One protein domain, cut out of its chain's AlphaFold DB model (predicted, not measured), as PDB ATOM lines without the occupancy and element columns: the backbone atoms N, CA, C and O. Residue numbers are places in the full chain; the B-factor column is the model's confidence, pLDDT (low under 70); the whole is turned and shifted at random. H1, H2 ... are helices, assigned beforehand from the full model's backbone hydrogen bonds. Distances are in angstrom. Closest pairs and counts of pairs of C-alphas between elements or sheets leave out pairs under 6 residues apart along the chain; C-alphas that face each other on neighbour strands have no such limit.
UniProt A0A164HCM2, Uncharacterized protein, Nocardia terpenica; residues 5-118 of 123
ATOM      1  N   ASP A   5     198.265  92.237 143.958       84.62
ATOM      2  CA  ASP A   5     197.627  91.829 145.204       84.62
ATOM      3  C   ASP A   5     197.882  92.838 146.323       84.62
ATOM      4  O   ASP A   5     196.968  93.168 147.082       84.62
ATOM      5  N   THR A   6     199.093  93.392 146.393       86.00
ATOM      6  CA  THR A   6     199.459  94.363 147.425       86.00
ATOM      7  C   THR A   6     198.670  95.662 147.286       86.00
ATOM      8  O   THR A   6     198.141  96.153 148.288       86.00
ATOM      9  N   TRP A   7     198.546  96.233 146.077       86.62
ATOM     10  CA  TRP A   7     197.763  97.469 145.939       86.62
ATOM     11  C   TRP A   7     196.270  97.207 146.117       86.62
ATOM     12  O   TRP A   7     195.606  98.016 146.757       86.62
ATOM     13  N   ARG A   8     195.740  96.073 145.637       89.88
ATOM     14  CA  ARG A   8     194.319  95.736 145.805       89.88
ATOM     15  C   ARG A   8     193.942  95.594 147.281       89.88
ATOM     16  O   ARG A   8     192.940  96.152 147.710       89.88
ATOM     17  N   ILE A   9     194.767  94.912 148.081       93.69
ATOM     18  CA  ILE A   9     194.543  94.785 149.531       93.69
ATOM     19  C   ILE A   9     194.592  96.158 150.210       93.69
ATOM     20  O   ILE A   9     193.723  96.471 151.024       93.69
ATOM     21  N   ALA A  10     195.588  96.985 149.879       94.19
ATOM     22  CA  ALA A  10     195.704  98.330 150.436       94.19
ATOM     23  C   ALA A  10     194.509  99.217 150.058       94.19
ATOM     24  O   ALA A  10     194.015  99.969 150.899       94.19
ATOM     25  N   TYR A  11     194.028  99.101 148.819       94.75
ATOM     26  CA  TYR A  11     192.831  99.773 148.330       94.75
ATOM     27  C   TYR A  11     191.598  99.361 149.145       94.75
ATOM     28  O   TYR A  11     190.988 100.216 149.784       94.75
ATOM     29  N   ASP A  12     191.288  98.062 149.215       95.44
ATOM     30  CA  ASP A  12     190.105  97.542 149.918       95.44
ATOM     31  C   ASP A  12     190.109  97.940 151.409       95.44
ATOM     32  O   ASP A  12     189.096  98.372 151.971       95.44
ATOM     33  N   GLN A  13     191.276  97.859 152.060       95.50
ATOM     34  CA  GLN A  13     191.447  98.273 153.455       95.50
ATOM     35  C   GLN A  13     191.230  99.778 153.644       95.50
ATOM     36  O   GLN A  13     190.529 100.184 154.578       95.50
ATOM     37  N   ALA A  14     191.809 100.608 152.773       96.69
ATOM     38  CA  ALA A  14     191.663 102.056 152.848       96.69
ATOM     39  C   ALA A  14     190.206 102.477 152.626       96.69
ATOM     40  O   ALA A  14     189.663 103.240 153.428       96.69
ATOM     41  N   MET A  15     189.557 101.933 151.594       96.69
ATOM     42  CA  MET A  15     188.164 102.217 151.243       96.69
ATOM     43  C   MET A  15     187.208 101.820 152.371       96.69
ATOM     44  O   MET A  15     186.393 102.637 152.805       96.69
ATOM     45  N   THR A  16     187.365 100.615 152.928       96.12
ATOM     46  CA  THR A  16     186.573 100.153 154.081       96.12
ATOM     47  C   THR A  16     186.763 101.061 155.297       96.12
ATOM     48  O   THR A  16     185.795 101.463 155.948       96.12
ATOM     49  N   ARG A  17     188.012 101.432 155.608       96.38
ATOM     50  CA  ARG A  17     188.307 102.302 156.752       96.38
ATOM     51  C   ARG A  17     187.730 103.701 156.568       96.38
ATOM     52  O   ARG A  17     187.204 104.260 157.526       96.38
ATOM     53  N   LEU A  18     187.816 104.266 155.368       96.31
ATOM     54  CA  LEU A  18     187.312 105.605 155.054       96.31
ATOM     55  C   LEU A  18     185.784 105.662 154.971       96.31
ATOM     56  O   LEU A  18     185.207 106.703 155.282       96.31
ATOM     57  N   ALA A  19     185.124 104.552 154.637       95.56
ATOM     58  CA  ALA A  19     183.675 104.433 154.767       95.56
ATOM     59  C   ALA A  19     183.227 104.550 156.238       95.56
ATOM     60  O   ALA A  19     182.234 105.212 156.531       95.56
ATOM     61  N   ALA A  20     183.976 103.950 157.171       95.19
ATOM     62  CA  ALA A  20     183.682 104.013 158.606       95.19
ATOM     63  C   ALA A  20     184.171 105.314 159.273       95.19
ATOM     64  O   ALA A  20     183.534 105.833 160.189       95.19
ATOM     65  N   VAL A  21     185.316 105.841 158.830       96.25
ATOM     66  CA  VAL A  21     185.980 107.026 159.387       96.25
ATOM     67  C   VAL A  21     186.401 107.953 158.237       96.25
ATOM     68  O   VAL A  21     187.555 107.908 157.804       96.25
ATOM     69  N   PRO A  22     185.516 108.857 157.771       93.69
ATOM     70  CA  PRO A  22     185.751 109.713 156.594       93.69
ATOM     71  C   PRO A  22     186.973 110.640 156.650       93.69
ATOM     72  O   PRO A  22     187.318 111.270 155.655       93.69
ATOM     73  N   LYS A  23     187.597 110.782 157.824       93.62
ATOM     74  CA  LYS A  23     188.774 111.629 158.072       93.62
ATOM     75  C   LYS A  23     190.021 110.823 158.449       93.62
ATOM     76  O   LYS A  23     190.956 111.382 159.019       93.62
ATOM     77  N   ALA A  24     190.023 109.511 158.212       94.38
ATOM     78  CA  ALA A  24     191.195 108.686 158.473       94.38
ATOM     79  C   ALA A  24     192.390 109.163 157.630       94.38
ATOM     80  O   ALA A  24     192.244 109.493 156.454       94.38
ATOM     81  N   ILE A  25     193.575 109.184 158.238       94.62
ATOM     82  CA  ILE A  25     194.823 109.538 157.556       94.62
ATOM     83  C   ILE A  25     195.298 108.325 156.757       94.62
ATOM     84  O   ILE A  25     195.220 107.192 157.238       94.62
ATOM     85  N   LEU A  26     195.785 108.569 155.543       96.00
ATOM     86  CA  LEU A  26     196.389 107.549 154.696       96.00
ATOM     87  C   LEU A  26     197.891 107.442 154.954       96.00
ATOM     88  O   LEU A  26     198.574 108.449 155.149       96.00
ATOM     89  N   ASN A  27     198.412 106.222 154.898       95.56
ATOM     90  CA  ASN A  27     199.835 106.009 154.657       95.56
ATOM     91  C   ASN A  27     200.146 106.095 153.147       95.56
ATOM     92  O   ASN A  27     199.243 106.161 152.316       95.56
ATOM     93  N   GLU A  28     201.432 106.093 152.779       94.12
ATOM     94  CA  GLU A  28     201.846 106.227 151.372       94.12
ATOM     95  C   GLU A  28     201.303 105.103 150.477       94.12
ATOM     96  O   GLU A  28     200.877 105.367 149.356       94.12
ATOM     97  N   THR A  29     201.297 103.863 150.969       94.06
ATOM     98  CA  THR A  29     200.789 102.700 150.232       94.06
ATOM     99  C   THR A  29     199.310 102.868 149.893       94.06
ATOM    100  O   THR A  29     198.924 102.697 148.742       94.06
ATOM    101  N   GLU A  30     198.492 103.266 150.863       95.62
ATOM    102  CA  GLU A  30     197.060 103.513 150.666       95.62
ATOM    103  C   GLU A  30     196.826 104.718 149.745       95.62
ATOM    104  O   GLU A  30     196.004 104.655 148.832       95.62
ATOM    105  N   ALA A  31     197.595 105.796 149.934       95.88
ATOM    106  CA  ALA A  31     197.508 106.998 149.113       95.88
ATOM    107  C   ALA A  31     197.880 106.748 147.644       95.88
ATOM    108  O   ALA A  31     197.364 107.448 146.781       95.88
ATOM    109  N   LYS A  32     198.725 105.750 147.349       94.31
ATOM    110  CA  LYS A  32     199.008 105.278 145.983       94.31
ATOM    111  C   LYS A  32     197.938 104.320 145.467       94.31
ATOM    112  O   LYS A  32     197.506 104.445 144.325       94.31
ATOM    113  N   ALA A  33     197.515 103.371 146.301       93.81
ATOM    114  CA  ALA A  33     196.581 102.312 145.925       93.81
ATOM    115  C   ALA A  33     195.207 102.846 145.514       93.81
ATOM    116  O   ALA A  33     194.608 102.287 144.600       93.81
ATOM    117  N   ILE A  34     194.746 103.929 146.158       93.69
ATOM    118  CA  ILE A  34     193.522 104.648 145.792       93.69
ATOM    119  C   ILE A  34     193.626 105.074 144.320       93.69
ATOM    120  O   ILE A  34     193.115 104.332 143.492       93.69
ATOM    121  N   PRO A  35     194.315 106.161 143.933       91.94
ATOM    122  CA  PRO A  35     194.334 106.649 142.554       91.94
ATOM    123  C   PRO A  35     194.814 105.618 141.525       91.94
ATOM    124  O   PRO A  35     194.364 105.663 140.387       91.94
ATOM    125  N   LEU A  36     195.655 104.645 141.900       90.06
ATOM    126  CA  LEU A  36     196.041 103.565 140.989       90.06
ATOM    127  C   LEU A  36     194.827 102.805 140.426       90.06
ATOM    128  O   LEU A  36     194.809 102.541 139.228       90.06
ATOM    129  N   ARG A  37     193.783 102.556 141.234       87.88
ATOM    130  CA  ARG A  37     192.533 101.913 140.785       87.88
ATOM    131  C   ARG A  37     191.873 102.635 139.608       87.88
ATOM    132  O   ARG A  37     191.254 101.977 138.772       87.88
ATOM    133  N   TRP A  38     191.988 103.964 139.558       86.00
ATOM    134  CA  TRP A  38     191.431 104.804 138.492       86.00
ATOM    135  C   TRP A  38     192.239 104.714 137.193       86.00
ATOM    136  O   TRP A  38     191.690 104.946 136.120       86.00
ATOM    137  N   PHE A  39     193.526 104.371 137.289       87.38
ATOM    138  CA  PHE A  39     194.453 104.332 136.159       87.38
ATOM    139  C   PHE A  39     194.751 102.919 135.647       87.38
ATOM    140  O   PHE A  39     195.386 102.810 134.601       87.38
ATOM    141  N   THR A  40     194.336 101.858 136.355       81.69
ATOM    142  CA  THR A  40     194.747 100.466 136.086       81.69
ATOM    143  C   THR A  40     194.635 100.066 134.609       81.69
ATOM    144  O   THR A  40     195.550  99.423 134.101       81.69
ATOM    145  N   ASP A  41     193.588 100.512 133.907       77.44
ATOM    146  CA  ASP A  41     193.345 100.154 132.499       77.44
ATOM    147  C   ASP A  41     193.695 101.274 131.496       77.44
ATOM    148  O   ASP A  41     193.653 101.066 130.284       77.44
ATOM    149  N   HIS A  42     194.050 102.469 131.982       77.88
ATOM    150  CA  HIS A  42     194.095 103.696 131.173       77.88
ATOM    151  C   HIS A  42     195.361 104.543 131.349       77.88
ATOM    152  O   HIS A  42     195.488 105.556 130.677       77.88
ATOM    153  N   TYR A  43     196.283 104.130 132.225       83.69
ATOM    154  CA  TYR A  43     197.588 104.739 132.520       83.69
ATOM    155  C   TYR A  43     197.678 106.260 132.316       83.69
ATOM    156  O   TYR A  43     197.914 106.750 131.213       83.69
ATOM    157  N   GLY A  44     197.553 107.032 133.394       83.06
ATOM    158  CA  GLY A  44     197.580 108.496 133.311       83.06
ATOM    159  C   GLY A  44     196.257 109.083 132.842       83.06
ATOM    160  O   GLY A  44     195.889 110.149 133.314       83.06
ATOM    161  N   HIS A  45     195.489 108.377 132.018       85.12
ATOM    162  CA  HIS A  45     194.110 108.745 131.741       85.12
ATOM    163  C   HIS A  45     193.190 108.102 132.764       85.12
ATOM    164  O   HIS A  45     193.392 106.964 133.192       85.12
ATOM    165  N   THR A  46     192.159 108.833 133.142       79.00
ATOM    166  CA  THR A  46     191.026 108.275 133.866       79.00
ATOM    167  C   THR A  46     189.963 107.916 132.837       79.00
ATOM    168  O   THR A  46     189.863 108.507 131.760       79.00
ATOM    169  N   ILE A  47     189.106 106.969 133.190       72.00
ATOM    170  CA  ILE A  47     187.859 106.729 132.451       72.00
ATOM    171  C   ILE A  47     186.849 107.881 132.583       72.00
ATOM    172  O   ILE A  47     185.785 107.838 131.970       72.00
ATOM    173  N   PHE A  48     187.159 108.899 133.390       72.50
ATOM    174  CA  PHE A  48     186.267 109.983 133.782       72.50
ATOM    175  C   PHE A  48     186.757 111.290 133.145       72.50
ATOM    176  O   PHE A  48     187.891 111.688 133.343       72.50
ATOM    177  N   GLY A  49     185.961 111.955 132.306       68.38
ATOM    178  CA  GLY A  49     186.350 113.252 131.716       68.38
ATOM    179  C   GLY A  49     187.522 113.236 130.711       68.38
ATOM    180  O   GLY A  49     187.696 114.213 129.987       68.38
ATOM    181  N   GLY A  50     188.288 112.142 130.605       67.88
ATOM    182  CA  GLY A  50     189.316 111.906 129.581       67.88
ATOM    183  C   GLY A  50     190.585 112.755 129.709       67.88
ATOM    184  O   GLY A  50     191.447 112.692 128.828       67.88
ATOM    185  N   HIS A  51     190.715 113.550 130.773       80.69
ATOM    186  CA  HIS A  51     191.906 114.353 131.017       80.69
ATOM    187  C   HIS A  51     193.089 113.479 131.459       80.69
ATOM    188  O   HIS A  51     192.941 112.467 132.141       80.69
ATOM    189  N   GLU A  52     194.290 113.881 131.044       86.69
ATOM    190  CA  GLU A  52     195.530 113.242 131.474       86.69
ATOM    191  C   GLU A  52     195.950 113.755 132.859       86.69
ATOM    192  O   GLU A  52     196.106 114.959 133.078       86.69
ATOM    193  N   HIS A  53     196.207 112.818 133.769       90.50
ATOM    194  CA  HIS A  53     196.751 112.994 135.117       90.50
ATOM    195  C   HIS A  53     198.085 112.230 135.261       90.50
ATOM    196  O   HIS A  53     198.203 111.272 136.039       90.50
ATOM    197  N   PRO A  54     199.109 112.585 134.462       90.62
ATOM    198  CA  PRO A  54     200.333 111.801 134.362       90.62
ATOM    199  C   PRO A  54     201.152 111.842 135.655       90.62
ATOM    200  O   PRO A  54     201.865 110.887 135.955       90.62
ATOM    201  N   ASN A  55     201.061 112.917 136.447       94.25
ATOM    202  CA  ASN A  55     201.859 113.040 137.663       94.25
ATOM    203  C   ASN A  55     201.408 112.027 138.719       94.25
ATOM    204  O   ASN A  55     202.236 111.321 139.299       94.25
ATOM    205  N   LEU A  56     200.102 111.928 138.953       93.88
ATOM    206  CA  LEU A  56     199.530 111.004 139.917       93.88
ATOM    207  C   LEU A  56     199.760 109.560 139.469       93.88
ATOM    208  O   LEU A  56     200.252 108.760 140.259       93.88
ATOM    209  N   ALA A  57     199.532 109.244 138.191       92.12
ATOM    210  CA  ALA A  57     199.782 107.905 137.660       92.12
ATOM    211  C   ALA A  57     201.257 107.479 137.776       92.12
ATOM    212  O   ALA A  57     201.545 106.397 138.295       92.12
ATOM    213  N   HIS A  58     202.207 108.337 137.380       91.94
ATOM    214  CA  HIS A  58     203.638 108.050 137.532       91.94
ATOM    215  C   HIS A  58     204.056 107.901 138.996       91.94
ATOM    216  O   HIS A  58     204.920 107.077 139.317       91.94
ATOM    217  N   TRP A  59     203.459 108.688 139.894       94.38
ATOM    218  CA  TRP A  59     203.715 108.573 141.322       94.38
ATOM    219  C   TRP A  59     203.210 107.238 141.892       94.38
ATOM    220  O   TRP A  59     203.953 106.574 142.623       94.38
ATOM    221  N   CYS A  60     202.005 106.807 141.509       92.44
ATOM    222  CA  CYS A  60     201.414 105.528 141.913       92.44
ATOM    223  C   CYS A  60     202.214 104.317 141.422       92.44
ATOM    224  O   CYS A  60     202.459 103.390 142.193       92.44
ATOM    225  N   ASP A  61     202.681 104.347 140.171       88.44
ATOM    226  CA  ASP A  61     203.480 103.272 139.561       88.44
ATOM    227  C   ASP A  61     204.862 103.094 140.235       88.44
ATOM    228  O   ASP A  61     205.549 102.067 140.111       88.44
ATOM    229  N   ASN A  62     205.262 104.086 141.043       86.38
ATOM    230  CA  ASN A  62     206.522 104.107 141.778       86.38
ATOM    231  C   ASN A  62     207.735 103.988 140.834       86.38
ATOM    232  O   ASN A  62     208.741 103.354 141.164       86.38
ATOM    233  N   GLY A  63     207.612 104.573 139.640       81.69
ATOM    234  CA  GLY A  63     208.680 104.643 138.653       81.69
ATOM    235  C   GLY A  63     209.819 105.576 139.087       81.69
ATOM    236  O   GLY A  63     209.700 106.307 140.073       81.69
ATOM    237  N   PRO A  64     210.934 105.616 138.339       83.31
ATOM    238  CA  PRO A  64     212.093 106.452 138.673       83.31
ATOM    239  C   PRO A  64     211.753 107.950 138.771       83.31
ATOM    240  O   PRO A  64     212.359 108.668 139.565       83.31
ATOM    241  N   TYR A  65     210.741 108.406 138.029       85.06
ATOM    242  CA  TYR A  65     210.254 109.787 138.062       85.06
ATOM    243  C   TYR A  65     209.303 110.085 139.232       85.06
ATOM    244  O   TYR A  65     209.106 111.246 139.569       85.06
ATOM    245  N   ALA A  66     208.757 109.080 139.926       89.88
ATOM    246  CA  ALA A  66     207.769 109.281 140.994       89.88
ATOM    247  C   ALA A  66     208.263 110.222 142.107       89.88
ATOM    248  O   ALA A  66     207.497 111.001 142.669       89.88
ATOM    249  N   ARG A  67     209.563 110.160 142.428       88.31
ATOM    250  CA  ARG A  67     210.181 110.949 143.508       88.31
ATOM    251  C   ARG A  67     210.519 112.384 143.111       88.31
ATOM    252  O   ARG A  67     210.790 113.193 143.993       88.31
ATOM    253  N   THR A  68     210.544 112.699 141.816       93.62
ATOM    254  CA  THR A  68     210.869 114.044 141.318       93.62
ATOM    255  C   THR A  68     209.623 114.900 141.108       93.62
ATOM    256  O   THR A  68     209.730 116.116 140.950       93.62
ATOM    257  N   ILE A  69     208.439 114.287 141.137       95.44
ATOM    258  CA  ILE A  69     207.161 114.975 140.989       95.44
ATOM    259  C   ILE A  69     206.885 115.803 142.244       95.44
ATOM    260  O   ILE A  69     206.844 115.301 143.370       95.44
ATOM    261  N   ALA A  70     206.684 117.105 142.055       95.19
ATOM    262  CA  ALA A  70     206.370 117.999 143.160       95.19
ATOM    263  C   ALA A  70     204.978 117.687 143.735       95.19
ATOM    264  O   ALA A  70     204.000 117.610 142.991       95.19
ATOM    265  N   ARG A  71     204.869 117.609 145.070       94.50
ATOM    266  CA  ARG A  71     203.610 117.291 145.778       94.50
ATOM    267  C   ARG A  71     202.423 118.160 145.365       94.50
ATOM    268  O   ARG A  71     201.314 117.653 145.275       94.50
ATOM    269  N   ARG A  72     202.657 119.439 145.057       95.56
ATOM    270  CA  ARG A  72     201.602 120.354 144.593       95.56
ATOM    271  C   ARG A  72     200.897 119.865 143.323       95.56
ATOM    272  O   ARG A  72     199.705 120.085 143.183       95.56
ATOM    273  N   TRP A  73     201.613 119.209 142.408       95.81
ATOM    274  CA  TRP A  73     201.023 118.703 141.168       95.81
ATOM    275  C   TRP A  73     200.163 117.467 141.429       95.81
ATOM    276  O   TRP A  73     199.068 117.369 140.886       95.81
ATOM    277  N   LEU A  74     200.605 116.599 142.345       95.88
ATOM    278  CA  LEU A  74     199.805 115.474 142.837       95.88
ATOM    279  C   LEU A  74     198.518 115.963 143.516       95.88
ATOM    280  O   LEU A  74     197.445 115.436 143.247       95.88
ATOM    281  N   ALA A  75     198.615 117.006 144.349       95.94
ATOM    282  CA  ALA A  75     197.458 117.605 145.009       95.94
ATOM    283  C   ALA A  75     196.460 118.204 144.005       95.94
ATOM    284  O   ALA A  75     195.260 117.988 144.147       95.94
ATOM    285  N   VAL A  76     196.941 118.917 142.977       95.19
ATOM    286  CA  VAL A  76     196.086 119.478 141.917       95.19
ATOM    287  C   VAL A  76     195.340 118.378 141.164       95.19
ATOM    288  O   VAL A  76     194.125 118.469 141.021       95.19
ATOM    289  N   GLU A  77     196.027 117.322 140.723       95.44
ATOM    290  CA  GLU A  77     195.370 116.222 140.005       95.44
ATOM    291  C   GLU A  77     194.374 115.465 140.898       95.44
ATOM    292  O   GLU A  77     193.260 115.182 140.461       95.44
ATOM    293  N   ALA A  78     194.713 115.225 142.168       95.12
ATOM    294  CA  ALA A  78     193.787 114.632 143.134       95.12
ATOM    295  C   ALA A  78     192.554 115.524 143.395       95.12
ATOM    296  O   ALA A  78     191.442 115.019 143.555       95.12
ATOM    297  N   HIS A  79     192.718 116.851 143.406       95.00
ATOM    298  CA  HIS A  79     191.607 117.799 143.511       95.00
ATOM    299  C   HIS A  79     190.680 117.740 142.297       95.00
ATOM    300  O   HIS A  79     189.460 117.767 142.470       95.00
ATOM    301  N   THR A  80     191.239 117.650 141.090       92.69
ATOM    302  CA  THR A  80     190.451 117.500 139.861       92.69
ATOM    303  C   THR A  80     189.639 116.208 139.899       92.69
ATOM    304  O   THR A  80     188.422 116.259 139.735       92.69
ATOM    305  N   LEU A  81     190.270 115.084 140.253       92.06
ATOM    306  CA  LEU A  81     189.593 113.793 140.422       92.06
ATOM    307  C   LEU A  81     188.483 113.835 141.477       92.06
ATOM    308  O   LEU A  81     187.406 113.272 141.292       92.06
ATOM    309  N   LEU A  82     188.718 114.526 142.596       93.06
ATOM    310  CA  LEU A  82     187.687 114.740 143.607       93.06
ATOM    311  C   LEU A  82     186.499 115.545 143.055       93.06
ATOM    312  O   LEU A  82     185.361 115.303 143.456       93.06
ATOM    313  N   GLY A  83     186.759 116.512 142.173       90.81
ATOM    314  CA  GLY A  83     185.728 117.265 141.464       90.81
ATOM    315  C   GLY A  83     184.890 116.370 140.553       90.81
ATOM    316  O   GLY A  83     183.666 116.424 140.629       90.81
ATOM    317  N   GLU A  84     185.536 115.507 139.769       89.62
ATOM    318  CA  GLU A  84     184.872 114.543 138.879       89.62
ATOM    319  C   GLU A  84     183.993 113.559 139.651       89.62
ATOM    320  O   GLU A  84     182.852 113.322 139.273       89.62
ATOM    321  N   LEU A  85     184.463 113.059 140.799       88.94
ATOM    322  CA  LEU A  85     183.677 112.172 141.661       88.94
ATOM    323  C   LEU A  85     182.402 112.824 142.212       88.94
ATOM    324  O   LEU A  85     181.572 112.121 142.773       88.94
ATOM    325  N   ARG A  86     182.209 114.140 142.106       84.75
ATOM    326  CA  ARG A  86     180.944 114.784 142.506       84.75
ATOM    327  C   ARG A  86     179.887 114.753 141.398       84.75
ATOM    328  O   ARG A  86     178.741 115.103 141.676       84.75
ATOM    329  N   ASP A  87     180.244 114.336 140.184       85.94
ATOM    330  CA  ASP A  87     179.314 114.148 139.072       85.94
ATOM    331  C   ASP A  87     178.507 112.840 139.253       85.94
ATOM    332  O   ASP A  87     179.102 111.770 139.427       85.94
ATOM    333  N   PRO A  88     177.160 112.884 139.210       81.75
ATOM    334  CA  PRO A  88     176.317 111.691 139.288       81.75
ATOM    335  C   PRO A  88     176.615 110.621 138.226       81.75
ATOM    336  O   PRO A  88     176.509 109.437 138.530       81.75
ATOM    337  N   LEU A  89     177.008 111.010 137.008       83.75
ATOM    338  CA  LEU A  89     177.341 110.058 135.939       83.75
ATOM    339  C   LEU A  89     178.654 109.326 136.233       83.75
ATOM    340  O   LEU A  89     178.776 108.125 135.997       83.75
ATOM    341  N   VAL A  90     179.631 110.037 136.803       83.06
ATOM    342  CA  VAL A  90     180.888 109.438 137.273       83.06
ATOM    343  C   VAL A  90     180.624 108.487 138.437       83.06
ATOM    344  O   VAL A  90     181.235 107.424 138.506       83.06
ATOM    345  N   ALA A  91     179.700 108.841 139.335       82.56
ATOM    346  CA  ALA A  91     179.309 107.987 140.450       82.56
ATOM    347  C   ALA A  91     178.734 106.642 139.985       82.56
ATOM    348  O   ALA A  91     179.114 105.605 140.526       82.56
ATOM    349  N   GLU A  92     177.857 106.664 138.978       84.44
ATOM    350  CA  GLU A  92     177.256 105.466 138.386       84.44
ATOM    351  C   GLU A  92     178.319 104.574 137.731       84.44
ATOM    352  O   GLU A  92     178.470 103.417 138.126       84.44
ATOM    353  N   LEU A  93     179.138 105.135 136.832       85.19
ATOM    354  CA  LEU A  93     180.201 104.397 136.139       85.19
ATOM    355  C   LEU A  93     181.238 103.813 137.110       85.19
ATOM    356  O   LEU A  93     181.711 102.691 136.941       85.19
ATOM    357  N   TRP A  94     181.601 104.561 138.152       85.38
ATOM    358  CA  TRP A  94     182.510 104.053 139.172       85.38
ATOM    359  C   TRP A  94     181.905 102.856 139.918       85.38
ATOM    360  O   TRP A  94     182.616 101.891 140.186       85.38
ATOM    361  N   HIS A  95     180.602 102.873 140.211       84.69
ATOM    362  CA  HIS A  95     179.941 101.791 140.942       84.69
ATOM    363  C   HIS A  95     179.806 100.500 140.120       84.69
ATOM    364  O   HIS A  95     179.840  99.407 140.681       84.69
ATOM    365  N   GLU A  96     179.720 100.605 138.790       86.50
ATOM    366  CA  GLU A  96     179.802  99.446 137.887       86.50
ATOM    367  C   GLU A  96     181.162  98.734 137.981       86.50
ATOM    368  O   GLU A  96     181.255  97.516 137.819       86.50
ATOM    369  N   LEU A  97     182.222  99.492 138.270       83.50
ATOM    370  CA  LEU A  97     183.604  99.019 138.324       83.50
ATOM    371  C   LEU A  97     184.065  98.641 139.737       83.50
ATOM    372  O   LEU A  97     184.970  97.815 139.893       83.50
ATOM    373  N   ASP A  98     183.476  99.250 140.761       87.56
ATOM    374  CA  ASP A  98     183.653  98.908 142.168       87.56
ATOM    375  C   ASP A  98     182.285  98.706 142.829       87.56
ATOM    376  O   ASP A  98     181.658  99.621 143.371       87.56
ATOM    377  N   THR A  99     181.838  97.452 142.789       87.75
ATOM    378  CA  THR A  99     180.575  97.003 143.386       87.75
ATOM    379  C   THR A  99     180.689  96.732 144.888       87.75
ATOM    380  O   THR A  99     179.688  96.429 145.536       87.75
ATOM    381  N   THR A 100     181.900  96.804 145.453       90.75
ATOM    382  CA  THR A 100     182.166  96.464 146.860       90.75
ATOM    383  C   THR A 100     182.032  97.685 147.763       90.75
ATOM    384  O   THR A 100     181.583  97.574 148.905       90.75
ATOM    385  N   HIS A 101     182.399  98.858 147.256       92.31
ATOM    386  CA  HIS A 101     182.441 100.089 148.032       92.31
ATOM    387  C   HIS A 101     181.385 101.088 147.556       92.31
ATOM    388  O   HIS A 101     180.922 101.058 146.421       92.31
ATOM    389  N   THR A 102     180.983 102.003 148.438       90.75
ATOM    390  CA  THR A 102     180.018 103.049 148.084       90.75
ATOM    391  C   THR A 102     180.713 104.221 147.400       90.75
ATOM    392  O   THR A 102     181.866 104.540 147.692       90.75
ATOM    393  N   HIS A 103     179.975 104.947 146.561       90.06
ATOM    394  CA  HIS A 103     180.460 106.196 145.969       90.06
ATOM    395  C   HIS A 103     180.922 107.221 147.023       90.06
ATOM    396  O   HIS A 103     181.959 107.865 146.871       90.06
ATOM    397  N   ALA A 104     180.217 107.311 148.157       91.12
ATOM    398  CA  ALA A 104     180.628 108.160 149.276       91.12
ATOM    399  C   ALA A 104     182.023 107.787 149.815       91.12
ATOM    400  O   ALA A 104     182.816 108.679 150.126       91.12
ATOM    401  N   ALA A 105     182.354 106.491 149.874       92.81
ATOM    402  CA  ALA A 105     183.686 106.032 150.254       92.81
ATOM    403  C   ALA A 105     184.749 106.467 149.234       92.81
ATOM    404  O   ALA A 105     185.817 106.913 149.647       92.81
ATOM    405  N   ALA A 106     184.447 106.445 147.930       92.00
ATOM    406  CA  ALA A 106     185.341 106.957 146.885       92.00
ATOM    407  C   ALA A 106     185.626 108.457 147.052       92.00
ATOM    408  O   ALA A 106     186.779 108.892 147.002       92.00
ATOM    409  N   VAL A 107     184.588 109.251 147.339       93.88
ATOM    410  CA  VAL A 107     184.731 110.684 147.634       93.88
ATOM    411  C   VAL A 107     185.591 110.899 148.883       93.88
ATOM    412  O   VAL A 107     186.471 111.760 148.888       93.88
ATOM    413  N   HIS A 108     185.370 110.133 149.954       95.50
ATOM    414  CA  HIS A 108     186.189 110.211 151.170       95.50
ATOM    415  C   HIS A 108     187.646 109.809 150.916       95.50
ATOM    416  O   HIS A 108     188.556 110.489 151.388       95.50
ATOM    417  N   ALA A 109     187.869 108.768 150.117       95.81
ATOM    418  CA  ALA A 109     189.192 108.308 149.730       95.81
ATOM    419  C   ALA A 109     189.959 109.362 148.935       95.81
ATOM    420  O   ALA A 109     191.081 109.704 149.308       95.81
ATOM    421  N   MET A 110     189.344 109.959 147.913       95.06
ATOM    422  CA  MET A 110     190.021 110.990 147.127       95.06
ATOM    423  C   MET A 110     190.268 112.270 147.939       95.06
ATOM    424  O   MET A 110     191.336 112.868 147.830       95.06
ATOM    425  N   ARG A 111     189.356 112.657 148.848       96.12
ATOM    426  CA  ARG A 111     189.631 113.738 149.820       96.12
ATOM    427  C   ARG A 111     190.853 113.434 150.681       96.12
ATOM    428  O   ARG A 111     191.659 114.326 150.929       96.12
ATOM    429  N   ALA A 112     190.996 112.195 151.139       96.88
ATOM    430  CA  ALA A 112     192.141 111.791 151.941       96.88
ATOM    431  C   ALA A 112     193.452 111.798 151.127       96.88
ATOM    432  O   ALA A 112     194.483 112.200 151.660       96.88
ATOM    433  N   VAL A 113     193.414 111.448 149.834       97.06
ATOM    434  CA  VAL A 113     194.560 111.586 148.909       97.06
ATOM    435  C   VAL A 113     194.947 113.053 148.724       97.06
ATOM    436  O   VAL A 113     196.130 113.388 148.802       97.06
ATOM    437  N   VAL A 114     193.968 113.947 148.552       96.88
ATOM    438  CA  VAL A 114     194.229 115.391 148.505       96.88
ATOM    439  C   VAL A 114     194.935 115.850 149.781       96.88
ATOM    440  O   VAL A 114     196.010 116.435 149.695       96.88
ATOM    441  N   LEU A 115     194.395 115.520 150.959       96.38
ATOM    442  CA  LEU A 115     194.987 115.905 152.248       96.38
ATOM    443  C   LEU A 115     196.375 115.292 152.485       96.38
ATOM    444  O   LEU A 115     197.204 115.891 153.164       96.38
ATOM    445  N   TYR A 116     196.650 114.112 151.930       97.06
ATOM    446  CA  TYR A 116     197.976 113.501 151.995       97.06
ATOM    447  C   TYR A 116     199.030 114.336 151.243       97.06
ATOM    448  O   TYR A 116     200.169 114.474 151.703       97.06
ATOM    449  N   HIS A 117     198.657 114.926 150.103       96.50
ATOM    450  CA  HIS A 117     199.551 115.757 149.294       96.50
ATOM    451  C   HIS A 117     199.532 117.244 149.667       96.50
ATOM    452  O   HIS A 117     200.554 117.914 149.493       96.50
ATOM    453  N   ASP A 118     198.422 117.729 150.219       96.00
ATOM    454  CA  ASP A 118     198.223 119.085 150.722       96.00
ATOM    455  C   ASP A 118     197.458 119.079 152.065       96.00
ATOM    456  O   ASP A 118     196.238 119.257 152.106       96.00
TER     457      ASP A 118
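This is residues 5 to 118 of the 123 residues of an uncharacterized protein of Nocardia terpenica (UniProt A0A164HCM2). Two long helices, H4 and H6, lie side by side and run opposite ways, and the other helices pack round this pair: H2, nearest the middle of the body, packs on H6 at a steep tilt and also on H1 and H3, H1 packs across H6 with its residues 14 to 19, H3 packs across residues 73 to 78 of H4, and H5 lies across the end where H4 ends and H6 begins. The result is a compact, rounded body of mostly crossed helices, with a long loop, residues 40 to 53, on its outside. The printed part has 114 residues, with six named helices in the order H1 to H6 and no named strand; its class is all helix. The radius of gyration of the C-alphas is 12.7 A and the spans are 33 by 28 by 27 A.

Find C-alpha 5 at (197.627, 91.829, 145.204); from there H1, residues 5 to 20, the longest helix by residues, runs 22.9 A to C-alpha 20. H2, residues 28 to 39, is 17.0 A long. Look next for H3 at residues 54 to 61, and for H4 at residues 71 to 84, 20.2 A long from C-alpha 71 at (203.610, 117.291, 145.778). H5 holds residues 88 to 97. H6, residues 103 to 117, runs 21.6 A to C-alpha 117 at (199.551, 115.757, 149.294).

Start from H1: its residues 14 to 19 alone touch the hub, H6, at 74 degrees, about perpendicular, with C-alphas 19 and 105 closest at 4.8 A. With residues 7 to 14 alone H1 touches H2, about perpendicular at 81 degrees; C-alphas 7 and 33 are closest, 5.0 A apart. H2 touches H6 with residues 31 to 35 alone, at a steep tilt of 54 degrees, opposite ways; the closest C-alphas, 31 and 113, are 5.5 A apart. H4 touches H6 too, at a shallow tilt of 17 degrees, opposite ways; the closest C-alphas, 75 and 117, are 5.1 A apart. H3 touches H2, closest at C-alphas 32 and 60, 4.7 A, and touches H4, closest at C-alphas 56 and 74, 5.3 A. H5 and H6 only just touch, with 3 pairs of C-alphas within 8 A, the closest being 91 and 103 at 5.9 A. Among the pairs that are apart are H1 and H4. In H1, H3, H4 and H6 every O i to N i+4 pair is within hydrogen-bond range; in H2 it is 6 of 8 and in H5 5 of 6.

The C-alphas farthest apart, those of Pro 64 and Pro 88, are 36.2 A apart. The printed part has no cut, and its one long link is H2 to H3. Mean pLDDT of the printed part is 90.3; look at residues 49 to 50 for the two under 70.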